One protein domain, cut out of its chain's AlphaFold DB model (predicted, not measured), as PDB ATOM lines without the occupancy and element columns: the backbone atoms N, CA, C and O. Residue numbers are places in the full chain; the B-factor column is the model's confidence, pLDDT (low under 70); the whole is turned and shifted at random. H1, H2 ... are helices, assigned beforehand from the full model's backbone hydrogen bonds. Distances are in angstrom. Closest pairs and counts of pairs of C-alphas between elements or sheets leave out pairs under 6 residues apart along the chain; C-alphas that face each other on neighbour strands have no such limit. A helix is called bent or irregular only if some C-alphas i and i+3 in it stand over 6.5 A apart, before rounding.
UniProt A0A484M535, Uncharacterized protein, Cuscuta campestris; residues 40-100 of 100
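This is residues 40 to 100 of the 100 residues of an uncharacterized protein of Cuscuta campestris (UniProt A0A484M535). A long helix, H3, crosses H1 near its own beginning at almost a right angle, and its far part, residues 88 to 97, sticks out as a free arm with the last residues of the chain. A short third helix, H2, sits near the later part of H1, away from H3, and the chain folds back from it to begin H3. The printed part has 61 residues with three named helices, in the order H1, H2, H3, and no named strand; the class is all helix. The whole is loose, with a radius of gyration of the C-alphas of 14.3 A, and elongated, spanning 46 by 27 by 16 A.

H3, residues 77 to 97, touches H1, residues 43 to 59, with its residues 79 to 84 alone, and H1 touches it with residues 48 to 52 alone. Their closest C-alphas, those of Leu 80 and Tyr 48, are 6.2 A apart. Their lines are about perpendicular, at 87 degrees. H2, residues 65 to 70, is close to H1 but not clearly touching; their closest C-alphas, those of Ile 65 and Ile 57, are 6.4 A apart. These two run opposite ways at a steep tilt of 44 degrees. H2 and H3 are apart. Every O i to N i+4 pair is within hydrogen-bond range in H2, against 11 of 13 in H1 and 16 of 17 in H3.

H3 runs 30.1 A from C-alpha 77 at (51.111, 17.375, 23.955) to C-alpha 97 at (28.110, 22.910, 42.523). H1 is 25.0 A long and begins with C-alpha 43 at (44.518, 4.647, 22.389). H1 is irregular: C-alphas 44 and 47 are 7.3 A apart. H2 measures 8.7 A.

The two C-alphas farthest apart, those of Lys 70 and Glu 100, are 46.1 A apart. Residues 88 to 100 stand free; the body without them spans 30 by 22 by 16 A. The printed part has no cut. The link from H1 to H2 is tight, and that from H2 to H3 is short. The mean pLDDT of the printed part is 91.8, and residue 100, the chain's last, is under 70.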
ATOM      1  N   GLN A  40      46.452   9.983  16.311       92.62
ATOM      2  CA  GLN A  40      46.930   9.696  17.664       92.62
ATOM      3  C   GLN A  40      47.916   8.527  17.653       92.62
ATOM      4  O   GLN A  40      47.712   7.543  16.936       92.62
ATOM      5  N   ALA A  41      48.945   8.600  18.494       88.50
ATOM      6  CA  ALA A  41      49.887   7.499  18.662       88.50
ATOM      7  C   ALA A  41      49.345   6.409  19.598       88.50
ATOM      8  O   ALA A  41      49.676   5.235  19.430       88.50
ATOM      9  N   ARG A  42      48.528   6.789  20.589       90.06
ATOM     10  CA  ARG A  42      48.073   5.888  21.651       90.06
ATOM     11  C   ARG A  42      46.559   5.931  21.847       90.06
ATOM     12  O   ARG A  42      45.911   6.939  21.578       90.06
ATOM     13  N   VAL A  43      45.982   4.815  22.291       88.88
ATOM     14  CA  VAL A  43      44.518   4.647  22.389       88.88
ATOM     15  C   VAL A  43      43.947   5.424  23.575       88.88
ATOM     16  O   VAL A  43      42.839   5.957  23.486       88.88
ATOM     17  N   GLU A  44      44.714   5.547  24.658       89.75
ATOM     18  CA  GLU A  44      44.356   6.290  25.867       89.75
ATOM     19  C   GLU A  44      44.137   7.791  25.625       89.75
ATOM     20  O   GLU A  44      43.460   8.451  26.409       89.75
ATOM     21  N   GLU A  45      44.648   8.333  24.518       90.19
ATOM     22  CA  GLU A  45      44.503   9.751  24.168       90.19
ATOM     23  C   GLU A  45      43.266  10.035  23.312       90.19
ATOM     24  O   GLU A  45      42.941  11.194  23.058       90.19
ATOM     25  N   SER A  46      42.537   8.992  22.905       93.06
ATOM     26  CA  SER A  46      41.418   9.116  21.966       93.06
ATOM     27  C   SER A  46      40.322  10.063  22.405       93.06
ATOM     28  O   SER A  46      39.840  10.843  21.583       93.06
ATOM     29  N   GLY A  47      39.980  10.077  23.692       93.81
ATOM     30  CA  GLY A  47      39.029  11.047  24.231       93.81
ATOM     31  C   GLY A  47      39.467  12.493  23.974       93.81
ATOM     32  O   GLY A  47      38.683  13.294  23.468       93.81
ATOM     33  N   TYR A  48      40.741  12.805  24.230       95.19
ATOM     34  CA  TYR A  48      41.287  14.153  24.059       95.19
ATOM     35  C   TYR A  48      41.395  14.562  22.591       95.19
ATOM     36  O   TYR A  48      41.105  15.710  22.259       95.19
ATOM     37  N   TYR A  49      41.723  13.627  21.695       96.19
ATOM     38  CA  TYR A  49      41.695  13.884  20.253       96.19
ATOM     39  C   TYR A  49      40.284  14.229  19.775       96.19
ATOM     40  O   TYR A  49      40.111  15.220  19.069       96.19
ATOM     41  N   ILE A  50      39.262  13.473  20.198       94.88
ATOM     42  CA  ILE A  50      37.867  13.784  19.854       94.88
ATOM     43  C   ILE A  50      37.465  15.161  20.387       94.88
ATOM     44  O   ILE A  50      36.880  15.952  19.646       94.88
ATOM     45  N   MET A  51      37.805  15.485  21.635       95.81
ATOM     46  CA  MET A  51      37.515  16.802  22.211       95.81
ATOM     47  C   MET A  51      38.210  17.931  21.434       95.81
ATOM     48  O   MET A  51      37.561  18.919  21.080       95.81
ATOM     49  N   LYS A  52      39.496  17.773  21.086       96.12
ATOM     50  CA  LYS A  52      40.233  18.760  20.283       96.12
ATOM     51  C   LYS A  52      39.641  18.903  18.879       96.12
ATOM     52  O   LYS A  52      39.453  20.033  18.434       96.12
ATOM     53  N   TYR A  53      39.246  17.806  18.225       95.25
ATOM     54  CA  TYR A  53      38.542  17.865  16.940       95.25
ATOM     55  C   TYR A  53      37.256  18.675  17.029       95.25
ATOM     56  O   TYR A  53      37.007  19.502  16.159       95.25
ATOM     57  N   MET A  54      36.439  18.455  18.062       95.12
ATOM     58  CA  MET A  54      35.186  19.194  18.232       95.12
ATOM     59  C   MET A  54      35.453  20.693  18.388       95.12
ATOM     60  O   MET A  54      34.808  21.497  17.715       95.12
ATOM     61  N   LYS A  55      36.447  21.074  19.201       94.81
ATOM     62  CA  LYS A  55      36.863  22.478  19.337       94.81
ATOM     63  C   LYS A  55      37.341  23.068  18.014       94.81
ATOM     64  O   LYS A  55      36.925  24.165  17.647       94.81
ATOM     65  N   ASP A  56      38.172  22.336  17.278       94.75
ATOM     66  CA  ASP A  56      38.674  22.783  15.983       94.75
ATOM     67  C   ASP A  56      37.559  22.930  14.947       94.75
ATOM     68  O   ASP A  56      37.556  23.916  14.215       94.75
ATOM     69  N   ILE A  57      36.593  22.008  14.908       94.00
ATOM     70  CA  ILE A  57      35.423  22.065  14.020       94.00
ATOM     71  C   ILE A  57      34.555  23.284  14.341       94.00
ATOM     72  O   ILE A  57      34.148  23.990  13.424       94.00
ATOM     73  N   ILE A  58      34.287  23.548  15.623       94.50
ATOM     74  CA  ILE A  58      33.463  24.687  16.055       94.50
ATOM     75  C   ILE A  58      34.170  26.016  15.765       94.50
ATOM     76  O   ILE A  58      33.532  26.970  15.322       94.50
ATOM     77  N   GLY A  59      35.484  26.083  15.991       94.06
ATOM     78  CA  GLY A  59      36.281  27.294  15.795       94.06
ATOM     79  C   GLY A  59      36.671  27.587  14.343       94.06
ATOM     80  O   GLY A  59      37.298  28.613  14.089       94.06
ATOM     81  N   THR A  60      36.343  26.709  13.390       93.62
ATOM     82  CA  THR A  60      36.788  26.829  11.993       93.62
ATOM     83  C   THR A  60      35.592  26.953  11.052       93.62
ATOM     84  O   THR A  60      34.647  26.169  11.158       93.62
ATOM     85  N   PRO A  61      35.615  27.885  10.082       93.56
ATOM     86  CA  PRO A  61      34.596  27.945   9.043       93.56
ATOM     87  C   PRO A  61      34.418  26.597   8.334       93.56
ATOM     88  O   PRO A  61      35.386  25.940   7.955       93.56
ATOM     89  N   ILE A  62      33.168  26.187   8.109       87.31
ATOM     90  CA  ILE A  62      32.851  24.839   7.605       87.31
ATOM     91  C   ILE A  62      33.534  24.499   6.271       87.31
ATOM     92  O   ILE A  62      33.855  23.342   6.002       87.31
ATOM     93  N   ASN A  63      33.776  25.508   5.433       89.19
ATOM     94  CA  ASN A  63      34.431  25.365   4.139       89.19
ATOM     95  C   ASN A  63      35.950  25.149   4.236       89.19
ATOM     96  O   ASN A  63      36.517  24.650   3.270       89.19
ATOM     97  N   THR A  64      36.587  25.470   5.367       91.50
ATOM     98  CA  THR A  64      38.047  25.378   5.561       91.50
ATOM     99  C   THR A  64      38.474  24.289   6.552       91.50
ATOM    100  O   THR A  64      39.665  24.019   6.684       91.50
ATOM    101  N   ILE A  65      37.529  23.594   7.202       90.75
ATOM    102  CA  ILE A  65      37.815  22.490   8.148       90.75
ATOM    103  C   ILE A  65      38.756  21.435   7.543       90.75
ATOM    104  O   ILE A  65      39.642  20.921   8.222       90.75
ATOM    105  N   LYS A  66      38.575  21.109   6.258       89.25
ATOM    106  CA  LYS A  66      39.399  20.104   5.567       89.25
ATOM    107  C   LYS A  66      40.862  20.513   5.513       89.25
ATOM    108  O   LYS A  66      41.730  19.680   5.743       89.25
ATOM    109  N   ASP A  67      41.105  21.771   5.168       90.75
ATOM    110  CA  ASP A  67      42.450  22.302   4.986       90.75
ATOM    111  C   ASP A  67      43.150  22.350   6.341       90.75
ATOM    112  O   ASP A  67      44.244  21.809   6.480       90.75
ATOM    113  N   LYS A  68      42.434  22.809   7.378       90.44
ATOM    114  CA  LYS A  68      42.917  22.796   8.762       90.44
ATOM    115  C   LYS A  68      43.398  21.415   9.216       90.44
ATOM    116  O   LYS A  68      44.464  21.305   9.814       90.44
ATOM    117  N   PHE A  69      42.627  20.360   8.956       91.50
ATOM    118  CA  PHE A  69      43.031  19.014   9.366       91.50
ATOM    119  C   PHE A  69      44.082  18.381   8.455       91.50
ATOM    120  O   PHE A  69      44.845  17.534   8.908       91.50
ATOM    121  N   LYS A  70      44.149  18.782   7.184       89.00
ATOM    122  CA  LYS A  70      45.155  18.282   6.240       89.00
ATOM    123  C   LYS A  70      46.554  18.822   6.538       89.00
ATOM    124  O   LYS A  70      47.531  18.145   6.243       89.00
ATOM    125  N   GLU A  71      46.653  20.020   7.101       87.75
ATOM    126  CA  GLU A  71      47.928  20.652   7.463       87.75
ATOM    127  C   GLU A  71      48.572  20.058   8.726       87.75
ATOM    128  O   GLU A  71      49.683  20.448   9.085       87.75
ATOM    129  N   LYS A  72      47.894  19.130   9.413       88.88
ATOM    130  CA  LYS A  72      48.301  18.671  10.739       88.88
ATOM    131  C   LYS A  72      48.272  17.151  10.872       88.88
ATOM    132  O   LYS A  72      47.212  16.536  10.934       88.88
ATOM    133  N   ASP A  73      49.458  16.564  11.005       91.94
ATOM    134  CA  ASP A  73      49.636  15.109  11.098       91.94
ATOM    135  C   ASP A  73      49.252  14.525  12.465       91.94
ATOM    136  O   ASP A  73      48.803  13.380  12.547       91.94
ATOM    137  N   SER A  74      49.433  15.289  13.544       95.50
ATOM    138  CA  SER A  74      49.139  14.886  14.924       95.50
ATOM    139  C   SER A  74      48.999  16.119  15.825       95.50
ATOM    140  O   SER A  74      49.487  17.203  15.485       95.50
ATOM    141  N   TYR A  75      48.324  15.973  16.967       95.94
ATOM    142  CA  TYR A  75      48.299  17.015  17.991       95.94
ATOM    143  C   TYR A  75      49.536  16.922  18.875       95.94
ATOM    144  O   TYR A  75      49.985  15.839  19.245       95.94
ATOM    145  N   THR A  76      50.079  18.078  19.235       94.94
ATOM    146  CA  THR A  76      51.157  18.160  20.219       94.94
ATOM    147  C   THR A  76      50.614  17.941  21.628       94.94
ATOM    148  O   THR A  76      49.433  18.166  21.897       94.94
ATOM    149  N   GLN A  77      51.492  17.558  22.555       94.00
ATOM    150  CA  GLN A  77      51.111  17.375  23.955       94.00
ATOM    151  C   GLN A  77      50.508  18.652  24.557       94.00
ATOM    152  O   GLN A  77      49.483  18.576  25.220       94.00
ATOM    153  N   ALA A  78      51.077  19.820  24.239       96.06
ATOM    154  CA  ALA A  78      50.572  21.111  24.699       96.06
ATOM    155  C   ALA A  78      49.131  21.379  24.232       96.06
ATOM    156  O   ALA A  78      48.287  21.776  25.029       96.06
ATOM    157  N   GLU A  79      48.815  21.089  22.967       95.50
ATOM    158  CA  GLU A  79      47.458  21.272  22.429       95.50
ATOM    159  C   GLU A  79      46.426  20.344  23.075       95.50
ATOM    160  O   GLU A  79      45.245  20.696  23.137       95.50
ATOM    161  N   LEU A  80      46.853  19.154  23.507       95.69
ATOM    162  CA  LEU A  80      46.014  18.220  24.254       95.69
ATOM    163  C   LEU A  80      45.885  18.640  25.720       95.69
ATOM    164  O   LEU A  80      44.806  18.510  26.292       95.69
ATOM    165  N   ASP A  81      46.955  19.162  26.317       96.00
ATOM    166  CA  ASP A  81      46.962  19.637  27.698       96.00
ATOM    167  C   ASP A  81      46.046  20.850  27.883       96.00
ATOM    168  O   ASP A  81      45.340  20.910  28.883       96.00
ATOM    169  N   GLU A  82      45.944  21.743  26.892       96.25
ATOM    170  CA  GLU A  82      44.920  22.802  26.868       96.25
ATOM    171  C   GLU A  82      43.511  22.229  27.082       96.25
ATOM    172  O   GLU A  82      42.756  22.693  27.932       96.25
ATOM    173  N   VAL A  83      43.164  21.175  26.339       95.94
ATOM    174  CA  VAL A  83      41.845  20.535  26.438       95.94
ATOM    175  C   VAL A  83      41.681  19.800  27.766       95.94
ATOM    176  O   VAL A  83      40.588  19.790  28.326       95.94
ATOM    177  N   ARG A  84      42.753  19.194  28.290       95.00
ATOM    178  CA  ARG A  84      42.742  18.526  29.600       95.00
ATOM    179  C   ARG A  84      42.462  19.505  30.730       95.00
ATOM    180  O   ARG A  84      41.651  19.188  31.592       95.00
ATOM    181  N   VAL A  85      43.129  20.657  30.723       96.38
ATOM    182  CA  VAL A  85      42.971  21.689  31.755       96.38
ATOM    183  C   VAL A  85      41.557  22.249  31.718       96.38
ATOM    184  O   VAL A  85      40.870  22.199  32.731       96.38
ATOM    185  N   GLU A  86      41.073  22.662  30.547       95.69
ATOM    186  CA  GLU A  86      39.703  23.168  30.417       95.69
ATOM    187  C   GLU A  86      38.653  22.131  30.837       95.69
ATOM    188  O   GLU A  86      37.665  22.456  31.492       95.69
ATOM    189  N   TRP A  87      38.854  20.858  30.478       94.06
ATOM    190  CA  TRP A  87      37.956  19.790  30.907       94.06
ATOM    191  C   TRP A  87      37.981  19.598  32.426       94.06
ATOM    192  O   TRP A  87      36.926  19.427  33.035       94.06
ATOM    193  N   ALA A  88      39.165  19.637  33.041       95.62
ATOM    194  CA  ALA A  88      39.310  19.529  34.487       95.62
ATOM    195  C   ALA A  88      38.607  20.684  35.211       95.62
ATOM    196  O   ALA A  88      37.887  20.425  36.167       95.62
ATOM    197  N   GLU A  89      38.738  21.920  34.722       96.44
ATOM    198  CA  GLU A  89      38.043  23.094  35.269       96.44
ATOM    199  C   GLU A  89      36.518  22.943  35.193       96.44
ATOM    200  O   GLU A  89      35.803  23.206  36.161       96.44
ATOM    201  N   VAL A  90      36.005  22.462  34.057       93.94
ATOM    202  CA  VAL A  90      34.571  22.199  33.889       93.94
ATOM    203  C   VAL A  90      34.095  21.125  34.868       93.94
ATOM    204  O   VAL A  90      33.072  21.310  35.526       93.94
ATOM    205  N   VAL A  91      34.822  20.016  35.001       94.19
ATOM    206  CA  VAL A  91      34.467  18.939  35.939       94.19
ATOM    207  C   VAL A  91      34.524  19.418  37.389       94.19
ATOM    208  O   VAL A  91      33.594  19.138  38.142       94.19
ATOM    209  N   ASP A  92      35.561  20.165  37.764       95.81
ATOM    210  CA  ASP A  92      35.719  20.730  39.106       95.81
ATOM    211  C   ASP A  92      34.537  21.639  39.470       95.81
ATOM    212  O   ASP A  92      33.940  21.486  40.535       95.81
ATOM    213  N   SER A  93      34.098  22.487  38.532       95.25
ATOM    214  CA  SER A  93      32.927  23.350  38.737       95.25
ATOM    215  C   SER A  93      31.637  22.568  39.010       95.25
ATOM    216  O   SER A  93      30.812  22.994  39.818       95.25
ATOM    217  N   TYR A  94      31.460  21.397  38.385       93.75
ATOM    218  CA  TYR A  94      30.305  20.540  38.652       93.75
ATOM    219  C   TYR A  94      30.405  19.837  40.000       93.75
ATOM    220  O   TYR A  94      29.378  19.605  40.629       93.75
ATOM    221  N   ILE A  95      31.605  19.459  40.439       93.50
ATOM    222  CA  ILE A  95      31.791  18.836  41.753       93.50
ATOM    223  C   ILE A  95      31.435  19.851  42.839       93.50
ATOM    224  O   ILE A  95      30.585  19.559  43.675       93.50
ATOM    225  N   GLN A  96      31.980  21.065  42.751       88.19
ATOM    226  CA  GLN A  96      31.698  22.149  43.695       88.19
ATOM    227  C   GLN A  96      30.205  22.501  43.746       88.19
ATOM    228  O   GLN A  96      29.635  22.610  44.825       88.19
ATOM    229  N   ALA A  97      29.538  22.595  42.592       83.25
ATOM    230  CA  ALA A  97      28.110  22.910  42.523       83.25
ATOM    231  C   ALA A  97      27.180  21.807  43.067       83.25
ATOM    232  O   ALA A  97      26.002  22.070  43.283       83.25
ATOM    233  N   ASN A  98      27.671  20.575  43.244       74.69
ATOM    234  CA  ASN A  98      26.900  19.458  43.802       74.69
ATOM    235  C   ASN A  98      27.176  19.227  45.301       74.69
ATOM    236  O   ASN A  98      26.571  18.330  45.894       74.69
ATOM    237  N   GLU A  99      28.104  19.982  45.896       71.62
ATOM    238  CA  GLU A  99      28.396  19.967  47.336       71.62
ATOM    239  C   GLU A  99      27.632  21.063  48.112       71.62
ATOM    240  O   GLU A  99      27.594  21.015  49.344       71.62
ATOM    241  N   GLU A 100      26.992  22.004  47.405       53.38
ATOM    242  CA  GLU A 100      26.065  23.027  47.931       53.38
ATOM    243  C   GLU A 100      24.594  22.574  47.886       53.38
ATOM    244  O   GLU A 100      23.856  22.889  48.853       53.38
TER     245      GLU A 100